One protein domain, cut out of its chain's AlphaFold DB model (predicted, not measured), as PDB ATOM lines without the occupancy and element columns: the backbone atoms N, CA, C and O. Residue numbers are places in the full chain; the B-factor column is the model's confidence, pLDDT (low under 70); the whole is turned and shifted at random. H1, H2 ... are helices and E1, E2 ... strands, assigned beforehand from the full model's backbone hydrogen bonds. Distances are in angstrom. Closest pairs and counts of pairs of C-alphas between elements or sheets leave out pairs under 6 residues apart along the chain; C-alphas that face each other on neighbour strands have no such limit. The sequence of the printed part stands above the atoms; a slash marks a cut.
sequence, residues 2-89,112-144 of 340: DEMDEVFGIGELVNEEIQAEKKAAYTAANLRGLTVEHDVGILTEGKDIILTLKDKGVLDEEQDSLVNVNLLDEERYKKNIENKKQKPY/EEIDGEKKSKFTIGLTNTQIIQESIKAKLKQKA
ATOM      1  N   ASP A   2     -25.926  53.245 221.468       68.62
ATOM      2  CA  ASP A   2     -25.753  51.944 222.129       68.62
ATOM      3  C   ASP A   2     -24.843  50.971 221.349       68.62
ATOM      4  O   ASP A   2     -23.926  50.402 221.926       68.62
ATOM      5  N   GLU A   3     -24.971  50.896 220.017       70.06
ATOM      6  CA  GLU A   3     -24.061  50.101 219.165       70.06
ATOM      7  C   GLU A   3     -22.604  50.612 219.170       70.06
ATOM      8  O   GLU A   3     -21.685  49.863 218.864       70.06
ATOM      9  N   MET A   4     -22.359  51.887 219.499       70.38
ATOM     10  CA  MET A   4     -20.996  52.433 219.613       70.38
ATOM     11  C   MET A   4     -20.411  52.199 221.009       70.38
ATOM     12  O   MET A   4     -19.220  51.917 221.120       70.38
ATOM     13  N   ASP A   5     -21.235  52.267 222.057       70.44
ATOM     14  CA  ASP A   5     -20.829  51.954 223.433       70.44
ATOM     15  C   ASP A   5     -20.486  50.464 223.604       70.44
ATOM     16  O   ASP A   5     -19.575  50.118 224.362       70.44
ATOM     17  N   GLU A   6     -21.156  49.592 222.846       75.50
ATOM     18  CA  GLU A   6     -20.876  48.155 222.780       75.50
ATOM     19  C   GLU A   6     -19.544  47.866 222.061       75.50
ATOM     20  O   GLU A   6     -18.738  47.065 222.531       75.50
ATOM     21  N   VAL A   7     -19.240  48.600 220.984       73.56
ATOM     22  CA  VAL A   7     -17.967  48.488 220.241       73.56
ATOM     23  C   VAL A   7     -16.766  49.004 221.048       73.56
ATOM     24  O   VAL A   7     -15.648  48.528 220.852       73.56
ATOM     25  N   PHE A   8     -16.971  49.953 221.964       74.25
ATOM     26  CA  PHE A   8     -15.917  50.480 222.842       74.25
ATOM     27  C   PHE A   8     -15.780  49.736 224.182       74.25
ATOM     28  O   PHE A   8     -14.891  50.078 224.963       74.25
ATOM     29  N   GLY A   9     -16.627  48.740 224.471       77.75
ATOM     30  CA  GLY A   9     -16.580  47.982 225.730       77.75
ATOM     31  C   GLY A   9     -16.910  48.815 226.977       77.75
ATOM     32  O   GLY A   9     -16.644  48.391 228.101       77.75
ATOM     33  N   ILE A  10     -17.501  50.003 226.807       81.56
ATOM     34  CA  ILE A  10     -17.822  50.924 227.913       81.56
ATOM     35  C   ILE A  10     -18.882  50.288 228.820       81.56
ATOM     36  O   ILE A  10     -18.811  50.415 230.040       81.56
ATOM     37  N   GLY A  11     -19.818  49.534 228.236       83.25
ATOM     38  CA  GLY A  11     -20.801  48.756 228.987       83.25
ATOM     39  C   GLY A  11     -20.174  47.682 229.881       83.25
ATOM     40  O   GLY A  11     -20.636  47.489 231.002       83.25
ATOM     41  N   GLU A  12     -19.105  47.012 229.439       85.12
ATOM     42  CA  GLU A  12     -18.396  46.008 230.247       85.12
ATOM     43  C   GLU A  12     -17.671  46.670 231.422       85.12
ATOM     44  O   GLU A  12     -17.862  46.251 232.561       85.12
ATOM     45  N   LEU A  13     -16.966  47.780 231.179       85.69
ATOM     46  CA  LEU A  13     -16.258  48.529 232.221       85.69
ATOM     47  C   LEU A  13     -17.208  49.092 233.292       85.69
ATOM     48  O   LEU A  13     -16.946  48.969 234.488       85.69
ATOM     49  N   VAL A  14     -18.340  49.670 232.877       87.75
ATOM     50  CA  VAL A  14     -19.362  50.181 233.806       87.75
ATOM     51  C   VAL A  14     -20.003  49.035 234.592       87.75
ATOM     52  O   VAL A  14     -20.231  49.157 235.795       87.75
ATOM     53  N   ASN A  15     -20.267  47.895 233.950       87.50
ATOM     54  CA  ASN A  15     -20.793  46.718 234.636       87.50
ATOM     55  C   ASN A  15     -19.787  46.134 235.636       87.50
ATOM     56  O   ASN A  15     -20.195  45.730 236.724       87.50
ATOM     57  N   GLU A  16     -18.496  46.106 235.310       88.00
ATOM     58  CA  GLU A  16     -17.433  45.695 236.228       88.00
ATOM     59  C   GLU A  16     -17.323  46.633 237.432       88.00
ATOM     60  O   GLU A  16     -17.227  46.156 238.564       88.00
ATOM     61  N   GLU A  17     -17.412  47.948 237.220       90.06
ATOM     62  CA  GLU A  17     -17.378  48.947 238.292       90.06
ATOM     63  C   GLU A  17     -18.599  48.807 239.218       90.06
ATOM     64  O   GLU A  17     -18.448  48.664 240.432       90.06
ATOM     65  N   ILE A  18     -19.806  48.675 238.655       89.12
ATOM     66  CA  ILE A  18     -21.036  48.407 239.420       89.12
ATOM     67  C   ILE A  18     -20.949  47.064 240.165       89.12
ATOM     68  O   ILE A  18     -21.422  46.939 241.299       89.12
ATOM     69  N   GLN A  19     -20.371  46.025 239.555       87.19
ATOM     70  CA  GLN A  19     -20.165  44.738 240.220       87.19
ATOM     71  C   GLN A  19     -19.147  44.840 241.359       87.19
ATOM     72  O   GLN A  19     -19.350  44.213 242.399       87.19
ATOM     73  N   ALA A  20     -18.073  45.608 241.190       86.88
ATOM     74  CA  ALA A  20     -17.070  45.842 242.220       86.88
ATOM     75  C   ALA A  20     -17.661  46.614 243.407       86.88
ATOM     76  O   ALA A  20     -17.479  46.202 244.554       86.88
ATOM     77  N   GLU A  21     -18.453  47.657 243.143       88.06
ATOM     78  CA  GLU A  21     -19.189  48.399 244.171       88.06
ATOM     79  C   GLU A  21     -20.169  47.497 244.931       88.06
ATOM     80  O   GLU A  21     -20.191  47.495 246.163       88.06
ATOM     81  N   LYS A  22     -20.934  46.659 244.218       84.94
ATOM     82  CA  LYS A  22     -21.842  45.680 244.841       84.94
ATOM     83  C   LYS A  22     -21.083  44.663 245.694       84.94
ATOM     84  O   LYS A  22     -21.500  44.389 246.817       84.94
ATOM     85  N   LYS A  23     -19.961  44.127 245.207       83.19
ATOM     86  CA  LYS A  23     -19.110  43.192 245.967       83.19
ATOM     87  C   LYS A  23     -18.525  43.846 247.220       83.19
ATOM     88  O   LYS A  23     -18.431  43.188 248.249       83.19
ATOM     89  N   ALA A  24     -18.173  45.129 247.160       84.12
ATOM     90  CA  ALA A  24     -17.677  45.877 248.312       84.12
ATOM     91  C   ALA A  24     -18.786  46.215 249.327       84.12
ATOM     92  O   ALA A  24     -18.529  46.250 250.531       84.12
ATOM     93  N   ALA A  25     -20.020  46.438 248.862       85.56
ATOM     94  CA  ALA A  25     -21.161  46.761 249.716       85.56
ATOM     95  C   ALA A  25     -21.596  45.583 250.608       85.56
ATOM     96  O   ALA A  25     -22.032  45.790 251.745       85.56
ATOM     97  N   TYR A  26     -21.471  44.345 250.119       85.00
ATOM     98  CA  TYR A  26     -21.858  43.152 250.867       85.00
ATOM     99  C   TYR A  26     -20.657  42.500 251.548       85.00
ATOM    100  O   TYR A  26     -19.828  41.850 250.921       85.00
ATOM    101  N   THR A  27     -20.592  42.639 252.872       86.62
ATOM    102  CA  THR A  27     -19.554  42.005 253.696       86.62
ATOM    103  C   THR A  27     -20.108  40.810 254.468       86.62
ATOM    104  O   THR A  27     -21.321  40.650 254.617       86.62
ATOM    105  N   ALA A  28     -19.224  39.987 255.037       84.69
ATOM    106  CA  ALA A  28     -19.610  38.851 255.879       84.69
ATOM    107  C   ALA A  28     -20.504  39.243 257.076       84.69
ATOM    108  O   ALA A  28     -21.283  38.424 257.560       84.69
ATOM    109  N   ALA A  29     -20.437  40.499 257.536       85.81
ATOM    110  CA  ALA A  29     -21.315  41.012 258.585       85.81
ATOM    111  C   ALA A  29     -22.788  41.073 258.147       85.81
ATOM    112  O   ALA A  29     -23.670  40.860 258.976       85.81
ATOM    113  N   ASN A  30     -23.047  41.295 256.855       88.31
ATOM    114  CA  ASN A  30     -24.398  41.395 256.297       88.31
ATOM    115  C   ASN A  30     -25.056  40.019 256.129       88.31
ATOM    116  O   ASN A  30     -26.275  39.931 256.052       88.31
ATOM    117  N   LEU A  31     -24.261  38.944 256.099       85.69
ATOM    118  CA  LEU A  31     -24.757  37.566 256.023       85.69
ATOM    119  C   LEU A  31     -25.097  36.980 257.399       85.69
ATOM    120  O   LEU A  31     -25.634  35.877 257.503       85.69
ATOM    121  N   ARG A  32     -24.771  37.696 258.480       88.38
ATOM    122  CA  ARG A  32     -25.017  37.237 259.844       88.38
ATOM    123  C   ARG A  32     -26.516  37.182 260.126       88.38
ATOM    124  O   ARG A  32     -27.220  38.172 259.986       88.38
ATOM    125  N   GLY A  33     -26.975  36.040 260.621       86.88
ATOM    126  CA  GLY A  33     -28.365  35.802 260.998       86.88
ATOM    127  C   GLY A  33     -29.207  35.139 259.912       86.88
ATOM    128  O   GLY A  33     -30.272  34.634 260.250       86.88
ATOM    129  N   LEU A  34     -28.732  35.057 258.661       89.94
ATOM    130  CA  LEU A  34     -29.433  34.283 257.638       89.94
ATOM    131  C   LEU A  34     -29.367  32.786 257.945       89.94
ATOM    132  O   LEU A  34     -28.358  32.264 258.438       89.94
ATOM    133  N   THR A  35     -30.470  32.107 257.652       91.62
ATOM    134  CA  THR A  35     -30.593  30.664 257.825       91.62
ATOM    135  C   THR A  35     -30.168  29.950 256.543       91.62
ATOM    136  O   THR A  35     -30.433  30.424 255.443       91.62
ATOM    137  N   VAL A  36     -29.479  28.821 256.669       91.88
ATOM    138  CA  VAL A  36     -29.103  27.945 255.552       91.88
ATOM    139  C   VAL A  36     -29.776  26.599 255.788       91.88
ATOM    140  O   VAL A  36     -29.573  25.998 256.844       91.88
ATOM    141  N   GLU A  37     -30.578  26.124 254.832       91.56
ATOM    142  CA  GLU A  37     -31.274  24.825 254.910       91.56
ATOM    143  C   GLU A  37     -30.411  23.682 254.353       91.56
ATOM    144  O   GLU A  37     -30.838  22.957 253.461       91.56
ATOM    145  N   HIS A  38     -29.193  23.521 254.866       90.44
ATOM    146  CA  HIS A  38     -28.352  22.358 254.575       90.44
ATOM    147  C   HIS A  38     -27.601  21.912 255.823       90.44
ATOM    148  O   HIS A  38     -27.447  22.674 256.777       90.44
ATOM    149  N   ASP A  39     -27.121  20.669 255.828       88.75
ATOM    150  CA  ASP A  39     -26.263  20.200 256.910       88.75
ATOM    151  C   ASP A  39     -24.876  20.851 256.815       88.75
ATOM    152  O   ASP A  39     -24.271  20.933 255.742       88.75
ATOM    153  N   VAL A  40     -24.335  21.260 257.962       85.62
ATOM    154  CA  VAL A  40     -22.977  21.815 258.068       85.62
ATOM    155  C   VAL A  40     -21.947  20.783 257.601       85.62
ATOM    156  O   VAL A  40     -20.919  21.153 257.043       85.62
ATOM    157  N   GLY A  41     -22.231  19.487 257.777       83.69
ATOM    158  CA  GLY A  41     -21.346  18.404 257.346       83.69
ATOM    159  C   GLY A  41     -21.174  18.275 255.827       83.69
ATOM    160  O   GLY A  41     -20.169  17.725 255.384       83.69
ATOM    161  N   ILE A  42     -22.122  18.778 255.027       85.06
ATOM    162  CA  ILE A  42     -22.060  18.721 253.554       85.06
ATOM    163  C   ILE A  42     -21.138  19.816 253.003       85.06
ATOM    164  O   ILE A  42     -20.494  19.638 251.967       85.06
ATOM    165  N   LEU A  43     -21.040  20.939 253.715       84.06
ATOM    166  CA  LEU A  43     -20.202  22.077 253.356       84.06
ATOM    167  C   LEU A  43     -18.745  21.787 253.748       84.06
ATOM    168  O   LEU A  43     -18.229  22.285 254.745       84.06
ATOM    169  N   THR A  44     -18.087  20.924 252.975       81.06
ATOM    170  CA  THR A  44     -16.673  20.586 253.168       81.06
ATOM    171  C   THR A  44     -15.778  21.787 252.885       81.06
ATOM    172  O   THR A  44     -15.914  22.430 251.843       81.06
ATOM    173  N   GLU A  45     -14.818  22.037 253.776       83.38
ATOM    174  CA  GLU A  45     -13.804  23.079 253.604       83.38
ATOM    175  C   GLU A  45     -13.031  22.867 252.287       83.38
ATOM    176  O   GLU A  45     -12.593  21.756 251.984       83.38
ATOM    177  N   GLY A  46     -12.885  23.926 251.485       86.19
ATOM    178  CA  GLY A  46     -12.170  23.891 250.201       86.19
ATOM    179  C   GLY A  46     -13.052  23.792 248.952       86.19
ATOM    180  O   GLY A  46     -12.514  23.764 247.846       86.19
ATOM    181  N   LYS A  47     -14.384  23.765 249.098       87.06
ATOM    182  CA  LYS A  47     -15.325  23.934 247.982       87.06
ATOM    183  C   LYS A  47     -16.153  25.197 248.179       87.06
ATOM    184  O   LYS A  47     -16.868  25.314 249.173       87.06
ATOM    185  N   ASP A  48     -16.101  26.093 247.203       89.12
ATOM    186  CA  ASP A  48     -16.966  27.266 247.169       89.12
ATOM    187  C   ASP A  48     -18.336  26.849 246.633       89.12
ATOM    188  O   ASP A  48     -18.474  26.399 245.494       89.12
ATOM    189  N   ILE A  49     -19.352  26.951 247.486       89.94
ATOM    190  CA  ILE A  49     -20.720  26.550 247.165       89.94
ATOM    191  C   ILE A  49     -21.580  27.802 247.052       89.94
ATOM    192  O   ILE A  49     -21.702  28.578 248.000       89.94
ATOM    193  N   ILE A  50     -22.200  27.977 245.888       91.44
ATOM    194  CA  ILE A  50     -23.133  29.074 245.641       91.44
ATOM    195  C   ILE A  50     -24.468  28.727 246.300       91.44
ATOM    196  O   ILE A  50     -25.044  27.667 246.053       91.44
ATOM    197  N   LEU A  51     -24.952  29.635 247.143       91.81
ATOM    198  CA  LEU A  51     -26.257  29.540 247.780       91.81
ATOM    199  C   LEU A  51     -27.208  30.555 247.148       91.81
ATOM    200  O   LEU A  51     -26.849  31.709 246.922       91.81
ATOM    201  N   THR A  52     -28.431  30.113 246.891       92.88
ATOM    202  CA  THR A  52     -29.526  30.910 246.334       92.88
ATOM    203  C   THR A  52     -30.605  31.132 247.385       92.88
ATOM    204  O   THR A  52     -30.753  30.330 248.309       92.88
ATOM    205  N   LEU A  53     -31.350  32.229 247.276       93.38
ATOM    206  CA  LEU A  53     -32.497  32.472 248.147       93.38
ATOM    207  C   LEU A  53     -33.600  31.457 247.820       93.38
ATOM    208  O   LEU A  53     -33.937  31.265 246.652       93.38
ATOM    209  N   LYS A  54     -34.143  30.795 248.842       93.50
ATOM    210  CA  LYS A  54     -35.280  29.885 248.685       93.50
ATOM    211  C   LYS A  54     -36.525  30.675 248.286       93.50
ATOM    212  O   LYS A  54     -36.790  31.726 248.862       93.50
ATOM    213  N   ASP A  55     -37.296  30.135 247.348       93.69
ATOM    214  CA  ASP A  55     -38.601  30.687 246.984       93.69
ATOM    215  C   ASP A  55     -39.568  30.632 248.180       93.69
ATOM    216  O   ASP A  55     -39.662  29.609 248.869       93.69
ATOM    217  N   LYS A  56     -40.248  31.749 248.445       90.81
ATOM    218  CA  LYS A  56     -41.158  31.936 249.580       90.81
ATOM    219  C   LYS A  56     -42.339  32.803 249.175       90.81
ATOM    220  O   LYS A  56     -42.197  33.744 248.391       90.81
ATOM    221  N   GLY A  57     -43.508  32.507 249.745       93.44
ATOM    222  CA  GLY A  57     -44.680  33.351 249.578       93.44
ATOM    223  C   GLY A  57     -44.427  34.728 250.186       93.44
ATOM    224  O   GLY A  57     -43.945  34.839 251.305       93.44
ATOM    225  N   VAL A  58     -44.792  35.796 249.475       91.44
ATOM    226  CA  VAL A  58     -44.574  37.185 249.937       91.44
ATOM    227  C   VAL A  58     -45.295  37.487 251.261       91.44
ATOM    228  O   VAL A  58     -44.913  38.404 251.982       91.44
ATOM    229  N   LEU A  59     -46.352  36.731 251.572       93.19
ATOM    230  CA  LEU A  59     -47.133  36.871 252.801       93.19
ATOM    231  C   LEU A  59     -46.606  36.003 253.955       93.19
ATOM    232  O   LEU A  59     -47.041  36.183 255.091       93.19
ATOM    233  N   ASP A  60     -45.693  35.071 253.685       89.00
ATOM    234  CA  ASP A  60     -45.146  34.209 254.725       89.00
ATOM    235  C   ASP A  60     -44.174  35.026 255.589       89.00
ATOM    236  O   ASP A  60     -43.143  35.498 255.122       89.00
ATOM    237  N   GLU A  61     -44.476  35.178 256.881       88.62
ATOM    238  CA  GLU A  61     -43.636  35.917 257.843       88.62
ATOM    239  C   GLU A  61     -42.370  35.137 258.275       88.62
ATOM    240  O   GLU A  61     -41.681  35.504 259.231       88.62
ATOM    241  N   GLU A  62     -42.058  34.022 257.611       86.06
ATOM    242  CA  GLU A  62     -40.930  33.165 257.961       86.06
ATOM    243  C   GLU A  62     -39.606  33.727 257.417       86.06
ATOM    244  O   GLU A  62     -39.483  34.030 256.235       86.06
ATOM    245  N   GLN A  63     -38.567  33.764 258.258       86.81
ATOM    246  CA  GLN A  63     -37.238  34.278 257.903       86.81
ATOM    247  C   GLN A  63     -36.659  33.662 256.628       86.81
ATOM    248  O   GLN A  63     -36.652  32.440 256.469       86.81
ATOM    249  N   ASP A  64     -36.085  34.510 255.782       89.81
ATOM    250  CA  ASP A  64     -35.381  34.112 254.569       89.81
ATOM    251  C   ASP A  64     -34.322  33.029 254.821       89.81
ATOM    252  O   ASP A  64     -33.573  33.033 255.810       89.81
ATOM    253  N   SER A  65     -34.266  32.081 253.887       91.56
ATOM    254  CA  SER A  65     -33.404  30.908 253.963       91.56
ATOM    255  C   SER A  65     -32.633  30.707 252.667       91.56
ATOM    256  O   SER A  65     -33.188  30.847 251.576       91.56
ATOM    257  N   LEU A  66     -31.367  30.333 252.792       92.44
ATOM    258  CA  LEU A  66     -30.455  30.080 251.686       92.44
ATOM    259  C   LEU A  66     -30.334  28.576 251.409       92.44
ATOM    260  O   LEU A  66     -30.194  27.772 252.333       92.44
ATOM    261  N   VAL A  67     -30.364  28.213 250.128       93.44
ATOM    262  CA  VAL A  67     -30.353  26.834 249.622       93.44
ATOM    263  C   VAL A  67     -29.484  26.764 248.370       93.44
ATOM    264  O   VAL A  67     -29.555  27.642 247.512       93.44
ATOM    265  N   ASN A  68     -28.682  25.713 248.225       94.06
ATOM    266  CA  ASN A  68     -28.086  25.364 246.938       94.06
ATOM    267  C   ASN A  68     -29.016  24.395 246.199       94.06
ATOM    268  O   ASN A  68     -29.381  23.354 246.741       94.06
ATOM    269  N   VAL A  69     -29.337  24.705 244.943       91.50
ATOM    270  CA  VAL A  69     -30.170  23.873 244.060       91.50
ATOM    271  C   VAL A  69     -29.601  22.457 243.914       91.50
ATOM    272  O   VAL A  69     -30.328  21.487 244.100       91.50
ATOM    273  N   ASN A  70     -28.290  22.321 243.697       91.75
ATOM    274  CA  ASN A  70     -27.670  21.007 243.489       91.75
ATOM    275  C   ASN A  70     -27.753  20.131 244.748       91.75
ATOM    276  O   ASN A  70     -28.043  18.940 244.670       91.75
ATOM    277  N   LEU A  71     -27.527  20.728 245.924       90.19
ATOM    278  CA  LEU A  71     -27.621  20.007 247.196       90.19
ATOM    279  C   LEU A  71     -29.069  19.632 247.522       90.19
ATOM    280  O   LEU A  71     -29.317  18.546 248.038       90.19
ATOM    281  N   LEU A  72     -30.024  20.501 247.185       90.50
ATOM    282  CA  LEU A  72     -31.454  20.229 247.322       90.50
ATOM    283  C   LEU A  72     -31.849  18.994 246.494       90.50
ATOM    284  O   LEU A  72     -32.531  18.096 246.993       90.50
ATOM    285  N   ASP A  73     -31.387  18.921 245.248       92.38
ATOM    286  CA  ASP A  73     -31.683  17.799 244.359       92.38
ATOM    287  C   ASP A  73     -31.022  16.502 244.831       92.38
ATOM    288  O   ASP A  73     -31.665  15.450 244.833       92.38
ATOM    289  N   GLU A  74     -29.781  16.560 245.321       91.06
ATOM    290  CA  GLU A  74     -29.133  15.405 245.948       91.06
ATOM    291  C   GLU A  74     -29.885  14.907 247.189       91.06
ATOM    292  O   GLU A  74     -30.039  13.697 247.373       91.06
ATOM    293  N   GLU A  75     -30.345  15.811 248.056       89.44
ATOM    294  CA  GLU A  75     -31.136  15.467 249.241       89.44
ATOM    295  C   GLU A  75     -32.465  14.815 248.843       89.44
ATOM    296  O   GLU A  75     -32.803  13.748 249.358       89.44
ATOM    297  N   ARG A  76     -33.188  15.394 247.877       90.75
ATOM    298  CA  ARG A  76     -34.419  14.806 247.324       90.75
ATOM    299  C   ARG A  76     -34.170  13.437 246.706       90.75
ATOM    300  O   ARG A  76     -34.947  12.510 246.919       90.75
ATOM    301  N   TYR A  77     -33.082  13.283 245.957       92.12
ATOM    302  CA  TYR A  77     -32.714  12.014 245.340       92.12
ATOM    303  C   TYR A  77     -32.419  10.938 246.391       92.12
ATOM    304  O   TYR A  77     -32.947   9.827 246.301       92.12
ATOM    305  N   LYS A  78     -31.640  11.275 247.427       90.94
ATOM    306  CA  LYS A  78     -31.345  10.377 248.555       90.94
ATOM    307  C   LYS A  78     -32.627   9.953 249.273       90.94
ATOM    308  O   LYS A  78     -32.828   8.755 249.457       90.94
ATOM    309  N   LYS A  79     -33.533  10.892 249.564       87.38
ATOM    310  CA  LYS A  79     -34.846  10.598 250.164       87.38
ATOM    311  C   LYS A  79     -35.701   9.698 249.285       87.38
ATOM    312  O   LYS A  79     -36.253   8.719 249.764       87.38
ATOM    313  N   ASN A  80     -35.763   9.956 247.982       90.12
ATOM    314  CA  ASN A  80     -36.501   9.103 247.051       90.12
ATOM    315  C   ASN A  80     -35.934   7.680 247.002       90.12
ATOM    316  O   ASN A  80     -36.691   6.718 246.892       90.12
ATOM    317  N   ILE A  81     -34.612   7.523 247.093       91.12
ATOM    318  CA  ILE A  81     -33.988   6.205 247.225       91.12
ATOM    319  C   ILE A  81     -34.355   5.563 248.560       91.12
ATOM    320  O   ILE A  81     -34.670   4.378 248.579       91.12
ATOM    321  N   GLU A  82     -34.300   6.301 249.666       86.19
ATOM    322  CA  GLU A  82     -34.670   5.792 250.988       86.19
ATOM    323  C   GLU A  82     -36.134   5.361 251.021       86.19
ATOM    324  O   GLU A  82     -36.401   4.226 251.389       86.19
ATOM    325  N   ASN A  83     -37.054   6.168 250.500       83.81
ATOM    326  CA  ASN A  83     -38.471   5.830 250.371       83.81
ATOM    327  C   ASN A  83     -38.708   4.610 249.478       83.81
ATOM    328  O   ASN A  83     -39.604   3.824 249.748       83.81
ATOM    329  N   LYS A  84     -37.892   4.410 248.435       85.75
ATOM    330  CA  LYS A  84     -37.933   3.191 247.608       85.75
ATOM    331  C   LYS A  84     -37.330   1.972 248.311       85.75
ATOM    332  O   LYS A  84     -37.736   0.846 248.035       85.75
ATOM    333  N   LYS A  85     -36.329   2.175 249.173       85.06
ATOM    334  CA  LYS A  85     -35.734   1.122 250.011       85.06
ATOM    335  C   LYS A  85     -36.676   0.724 251.144       85.06
ATOM    336  O   LYS A  85     -36.714  -0.452 251.504       85.06
ATOM    337  N   GLN A  86     -37.426   1.679 251.691       78.44
ATOM    338  CA  GLN A  86     -38.533   1.403 252.590       78.44
ATOM    339  C   GLN A  86     -39.610   0.667 251.793       78.44
ATOM    340  O   GLN A  86     -40.080   1.111 250.751       78.44
ATOM    341  N   LYS A  87     -39.949  -0.541 252.239       70.44
ATOM    342  CA  LYS A  87     -40.941  -1.371 251.554       70.44
ATOM    343  C   LYS A  87     -42.308  -0.670 251.578       70.44
ATOM    344  O   LYS A  87     -42.607  -0.012 252.572       70.44
ATOM    345  N   PRO A  88     -43.180  -0.897 250.575       69.12
ATOM    346  CA  PRO A  88     -44.452  -0.178 250.389       69.12
ATOM    347  C   PRO A  88     -45.457  -0.249 251.557       69.12
ATOM    348  O   PRO A  88     -46.482   0.420 251.513       69.12
ATOM    349  N   TYR A  89     -45.181  -1.026 252.607       61.03
ATOM    350  CA  TYR A  89     -46.038  -1.163 253.789       61.03
ATOM    351  C   TYR A  89     -45.320  -0.901 255.119       61.03
ATOM    352  O   TYR A  89     -45.854  -1.253 256.169       61.03
ATOM    353  N   GLU A 112     -43.940  13.456 259.191       81.75
ATOM    354  CA  GLU A 112     -43.519  13.993 257.886       81.75
ATOM    355  C   GLU A 112     -44.645  14.683 257.097       81.75
ATOM    356  O   GLU A 112     -44.374  15.622 256.354       81.75
ATOM    357  N   GLU A 113     -45.904  14.258 257.251       81.31
ATOM    358  CA  GLU A 113     -47.057  14.880 256.576       81.31
ATOM    359  C   GLU A 113     -47.520  16.147 257.310       81.31
ATOM    360  O   GLU A 113     -47.944  17.115 256.685       81.31
ATOM    361  N   ILE A 114     -47.416  16.151 258.641       82.19
ATOM    362  CA  ILE A 114     -47.883  17.243 259.499       82.19
ATOM    363  C   ILE A 114     -46.849  18.368 259.582       82.19
ATOM    364  O   ILE A 114     -47.191  19.531 259.389       82.19
ATOM    365  N   ASP A 115     -45.601  18.034 259.913       76.56
ATOM    366  CA  ASP A 115     -44.526  19.007 260.164       76.56
ATOM    367  C   ASP A 115     -43.676  19.250 258.901       76.56
ATOM    368  O   ASP A 115     -42.789  20.106 258.873       76.56
ATOM    369  N   GLY A 116     -43.945  18.483 257.840       79.12
ATOM    370  CA  GLY A 116     -43.145  18.455 256.628       79.12
ATOM    371  C   GLY A 116     -41.820  17.710 256.806       79.12
ATOM    372  O   GLY A 116     -41.456  17.207 257.872       79.12
ATOM    373  N   GLU A 117     -41.047  17.651 255.723       77.38
ATOM    374  CA  GLU A 117     -39.709  17.070 255.761       77.38
ATOM    375  C   GLU A 117     -38.780  17.894 256.670       77.38
ATOM    376  O   GLU A 117     -38.397  19.020 256.340       77.38
ATOM    377  N   LYS A 118     -38.338  17.309 257.789       81.06
ATOM    378  CA  LYS A 118     -37.380  17.949 258.703       81.06
ATOM    379  C   LYS A 118     -36.014  18.085 258.031       81.06
ATOM    380  O   LYS A 118     -35.244  17.130 257.955       81.06
ATOM    381  N   LYS A 119     -35.701  19.286 257.546       84.81
ATOM    382  CA  LYS A 119     -34.382  19.623 257.000       84.81
ATOM    383  C   LYS A 119     -33.444  20.117 258.096       84.81
ATOM    384  O   LYS A 119     -33.851  20.834 259.012       84.81
ATOM    385  N   SER A 120     -32.169  19.761 257.994       86.19
ATOM    386  CA  SER A 120     -31.117  20.359 258.814       86.19
ATOM    387  C   SER A 120     -30.949  21.827 258.430       86.19
ATOM    388  O   SER A 120     -30.706  22.133 257.265       86.19
ATOM    389  N   LYS A 121     -31.065  22.726 259.410       89.25
ATOM    390  CA  LYS A 121     -30.856  24.165 259.228       89.25
ATOM    391  C   LYS A 121     -29.839  24.701 260.225       89.25
ATOM    392  O   LYS A 121     -29.853  24.314 261.394       89.25
ATOM    393  N   PHE A 122     -28.984  25.614 259.780       88.50
ATOM    394  CA  PHE A 122     -28.069  26.353 260.650       88.50
ATOM    395  C   PHE A 122     -28.095  27.847 260.328       88.50
ATOM    396  O   PHE A 122     -28.551  28.261 259.267       88.50
ATOM    397  N   THR A 123     -27.637  28.671 261.265       90.06
ATOM    398  CA  THR A 123     -27.657  30.130 261.138       90.06
ATOM    399  C   THR A 123     -26.245  30.687 261.003       90.06
ATOM    400  O   THR A 123     -25.343  30.342 261.770       90.06
ATOM    401  N   ILE A 124     -26.030  31.551 260.011       88.25
ATOM    402  CA  ILE A 124     -24.717  32.137 259.721       88.25
ATOM    403  C   ILE A 124     -24.352  33.156 260.810       88.25
ATOM    404  O   ILE A 124     -25.156  34.000 261.197       88.25
ATOM    405  N   GLY A 125     -23.123  33.100 261.330       79.00
ATOM    406  CA  GLY A 125     -22.579  34.098 262.268       79.00
ATOM    407  C   GLY A 125     -23.207  34.121 263.673       79.00
ATOM    408  O   GLY A 125     -22.828  34.947 264.509       79.00
ATOM    409  N   LEU A 126     -24.137  33.211 263.962       75.06
ATOM    410  CA  LEU A 126     -24.543  32.844 265.313       75.06
ATOM    411  C   LEU A 126     -23.811  31.544 265.631       75.06
ATOM    412  O   LEU A 126     -24.188  30.474 265.164       75.06
ATOM    413  N   THR A 127     -22.704  31.636 266.369       59.06
ATOM    414  CA  THR A 127     -21.898  30.473 266.756       59.06
ATOM    415  C   THR A 127     -22.675  29.588 267.730       59.06
ATOM    416  O   THR A 127     -22.418  29.581 268.929       59.06
ATOM    417  N   ASN A 128     -23.588  28.780 267.202       60.72
ATOM    418  CA  ASN A 128     -24.224  27.659 267.889       60.72
ATOM    419  C   ASN A 128     -23.288  26.439 267.923       60.72
ATOM    420  O   ASN A 128     -23.737  25.299 267.996       60.72
ATOM    421  N   THR A 129     -21.969  26.658 267.881       61.75
ATOM    422  CA  THR A 129     -20.953  25.598 267.921       61.75
ATOM    423  C   THR A 129     -21.099  24.750 269.174       61.75
ATOM    424  O   THR A 129     -20.885  23.548 269.115       61.75
ATOM    425  N   GLN A 130     -21.533  25.338 270.291       64.50
ATOM    426  CA  GLN A 130     -21.781  24.610 271.534       64.50
ATOM    427  C   GLN A 130     -22.986  23.673 271.425       64.50
ATOM    428  O   GLN A 130     -22.866  22.512 271.792       64.50
ATOM    429  N   ILE A 131     -24.101  24.127 270.846       67.00
ATOM    430  CA  ILE A 131     -25.315  23.313 270.649       67.00
ATOM    431  C   ILE A 131     -25.041  22.188 269.641       67.00
ATOM    432  O   ILE A 131     -25.406  21.030 269.852       67.00
ATOM    433  N   ILE A 132     -24.320  22.506 268.562       67.19
ATOM    434  CA  ILE A 132     -23.900  21.531 267.553       67.19
ATOM    435  C   ILE A 132     -22.940  20.510 268.184       67.19
ATOM    436  O   ILE A 132     -23.166  19.309 268.077       67.19
ATOM    437  N   GLN A 133     -21.921  20.945 268.931       69.00
ATOM    438  CA  GLN A 133     -20.996  20.037 269.617       69.00
ATOM    439  C   GLN A 133     -21.678  19.200 270.700       69.00
ATOM    440  O   GLN A 133     -21.304  18.047 270.897       69.00
ATOM    441  N   GLU A 134     -22.641  19.756 271.427       75.31
ATOM    442  CA  GLU A 134     -23.371  19.044 272.470       75.31
ATOM    443  C   GLU A 134     -24.288  17.977 271.875       75.31
ATOM    444  O   GLU A 134     -24.273  16.842 272.351       75.31
ATOM    445  N   SER A 135     -24.980  18.278 270.772       75.00
ATOM    446  CA  SER A 135     -25.763  17.278 270.037       75.00
ATOM    447  C   SER A 135     -24.875  16.182 269.428       75.00
ATOM    448  O   SER A 135     -25.188  14.998 269.557       75.00
ATOM    449  N   ILE A 136     -23.710  16.533 268.867       75.81
ATOM    450  CA  ILE A 136     -22.720  15.560 268.378       75.81
ATOM    451  C   ILE A 136     -22.203  14.688 269.531       75.81
ATOM    452  O   ILE A 136     -22.164  13.464 269.407       75.81
ATOM    453  N   LYS A 137     -21.852  15.285 270.677       80.31
ATOM    454  CA  LYS A 137     -21.406  14.554 271.875       80.31
ATOM    455  C   LYS A 137     -22.501  13.654 272.439       80.31
ATOM    456  O   LYS A 137     -22.186  12.564 272.910       80.31
ATOM    457  N   ALA A 138     -23.762  14.080 272.414       81.44
ATOM    458  CA  ALA A 138     -24.893  13.275 272.860       81.44
ATOM    459  C   ALA A 138     -25.079  12.042 271.964       81.44
ATOM    460  O   ALA A 138     -25.123  10.927 272.484       81.44
ATOM    461  N   LYS A 139     -25.048  12.223 270.636       79.00
ATOM    462  CA  LYS A 139     -25.090  11.121 269.662       79.00
ATOM    463  C   LYS A 139     -23.904  10.164 269.827       79.00
ATOM    464  O   LYS A 139     -24.084   8.951 269.826       79.00
ATOM    465  N   LEU A 140     -22.692  10.684 270.043       77.12
ATOM    466  CA  LEU A 140     -21.503   9.867 270.330       77.12
ATOM    467  C   LEU A 140     -21.642   9.076 271.635       77.12
ATOM    468  O   LEU A 140     -21.275   7.906 271.680       77.12
ATOM    469  N   LYS A 141     -22.204   9.681 272.689       79.62
ATOM    470  CA  LYS A 141     -22.493   8.988 273.953       79.62
ATOM    471  C   LYS A 141     -23.559   7.909 273.789       79.62
ATOM    472  O   LYS A 141     -23.430   6.874 274.428       79.62
ATOM    473  N   GLN A 142     -24.592   8.127 272.976       75.88
ATOM    474  CA  GLN A 142     -25.586   7.094 272.658       75.88
ATOM    475  C   GLN A 142     -24.934   5.930 271.910       75.88
ATOM    476  O   GLN A 142     -25.043   4.793 272.354       75.88
ATOM    477  N   LYS A 143     -24.141   6.217 270.871       71.56
ATOM    478  CA  LYS A 143     -23.377   5.191 270.146       71.56
ATOM    479  C   LYS A 143     -22.393   4.438 271.047       71.56
ATOM    480  O   LYS A 143     -22.248   3.235 270.907       71.56
ATOM    481  N   ALA A 144     -21.753   5.117 271.997       73.50
ATOM    482  CA  ALA A 144     -20.847   4.489 272.962       73.50
ATOM    483  C   ALA A 144     -21.568   3.697 274.071       73.50
ATOM    484  O   ALA A 144     -20.958   2.830 274.688       73.50
TER     485      ALA A 144
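Overview. This is residues 2 to 89 and 112 to 144 of the 340 residues of an uncharacterized protein of Oncopeltus fasciatus (UniProt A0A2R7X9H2). A loose knot of loops round the short strand E1 makes the middle of this model, and helical arms reach out of it: H1 and H2 form one long arm at one end, while H3 and H4 run out towards the other end, separate from each other. The far parts of these arms stick out, with residues 3 to 9, 12 to 27, 80 to 89 and 133 to 144 standing free, and residues 57 to 62 stick out as a loop from the knot. The printed part has 121 residues, with four named helices and one named strand in the order H1, H2, E1, H3, H4; it is mostly helix by its named elements, though these hold 58 residues, under half of those printed. The whole is elongated, spanning 68 by 38 by 35 A, and only just extended, close to loose, with a radius of gyration of the C-alphas of 20.9 A.

Arrangement. The longest helix by residues is H3, residues 69 to 85, and it touches no helix. E1, residues 65 to 67, and H3 meet only through their link, which is tight with 1 residue. E1 pairs with no named strand, but residues 52 to 53 pair with residues 66 to 67 of E1, antiparallel, as a pairing too short to bear a name. The centre of E1 is 4.0 A from the mean of the C-alphas, and that of H3 is 16.3 A from it. H4, residues 129 to 144, is apart from H3 and from E1. H2, residues 10 to 25, is apart from E1, H3 and H4, and its centre is 25.2 A from the mean of the C-alphas. H1, residues 2 to 7, is near H2: the two are close but not clearly touching, and their closest C-alphas, those of Asp 5 and Gly 11, are 6.4 A apart. The lines of H1 and H2 are about perpendicular, at 90 degrees, with the centres 17.9 A apart. H1 is apart from E1, H3 and H4. In H1, H2, H3 and H4, every O i to N i+4 pair is within hydrogen-bond range.

Along the chain. H3 runs 24.2 A from C-alpha 69 at (-30.170, 23.873, 244.060) to C-alpha 85 at (-35.734, 1.122, 250.011). Before it, E1 is 6.7 A from the C-alpha of Ser 65 to that of Val 67. H2 measures 22.4 A from Ile 10 to Ala 25, and H1 measures 8.7 A, beginning at C-alpha 2 at (-25.753, 51.944, 222.129). H4 measures 21.7 A from Thr 129 to Ala 144 and ends at C-alpha 144 at (-20.847, 4.489, 272.962).

Size, cuts and confidence. The two C-alphas farthest apart are those of Met 4 and Ala 144, at 71.7 A. Without the stretches that stand free, the body has 70 residues and spans 55 by 33 by 27 A. Residues 90 to 111 are not printed, and C-alphas 89 and 112 are 15.9 A apart across this cut. The link from H3 to H4 runs across the cut. Of the links that are printed whole, H1 to H2 and E1 to H3 are tight, and H2 to E1 is long, with 39 residues, 26 to 64, between them. Another long stretch with no named element is residues 112 to 128. The mean pLDDT of the printed part is 83.6; residue 2, residues 88 to 89 and residues 127 to 133 are under 70.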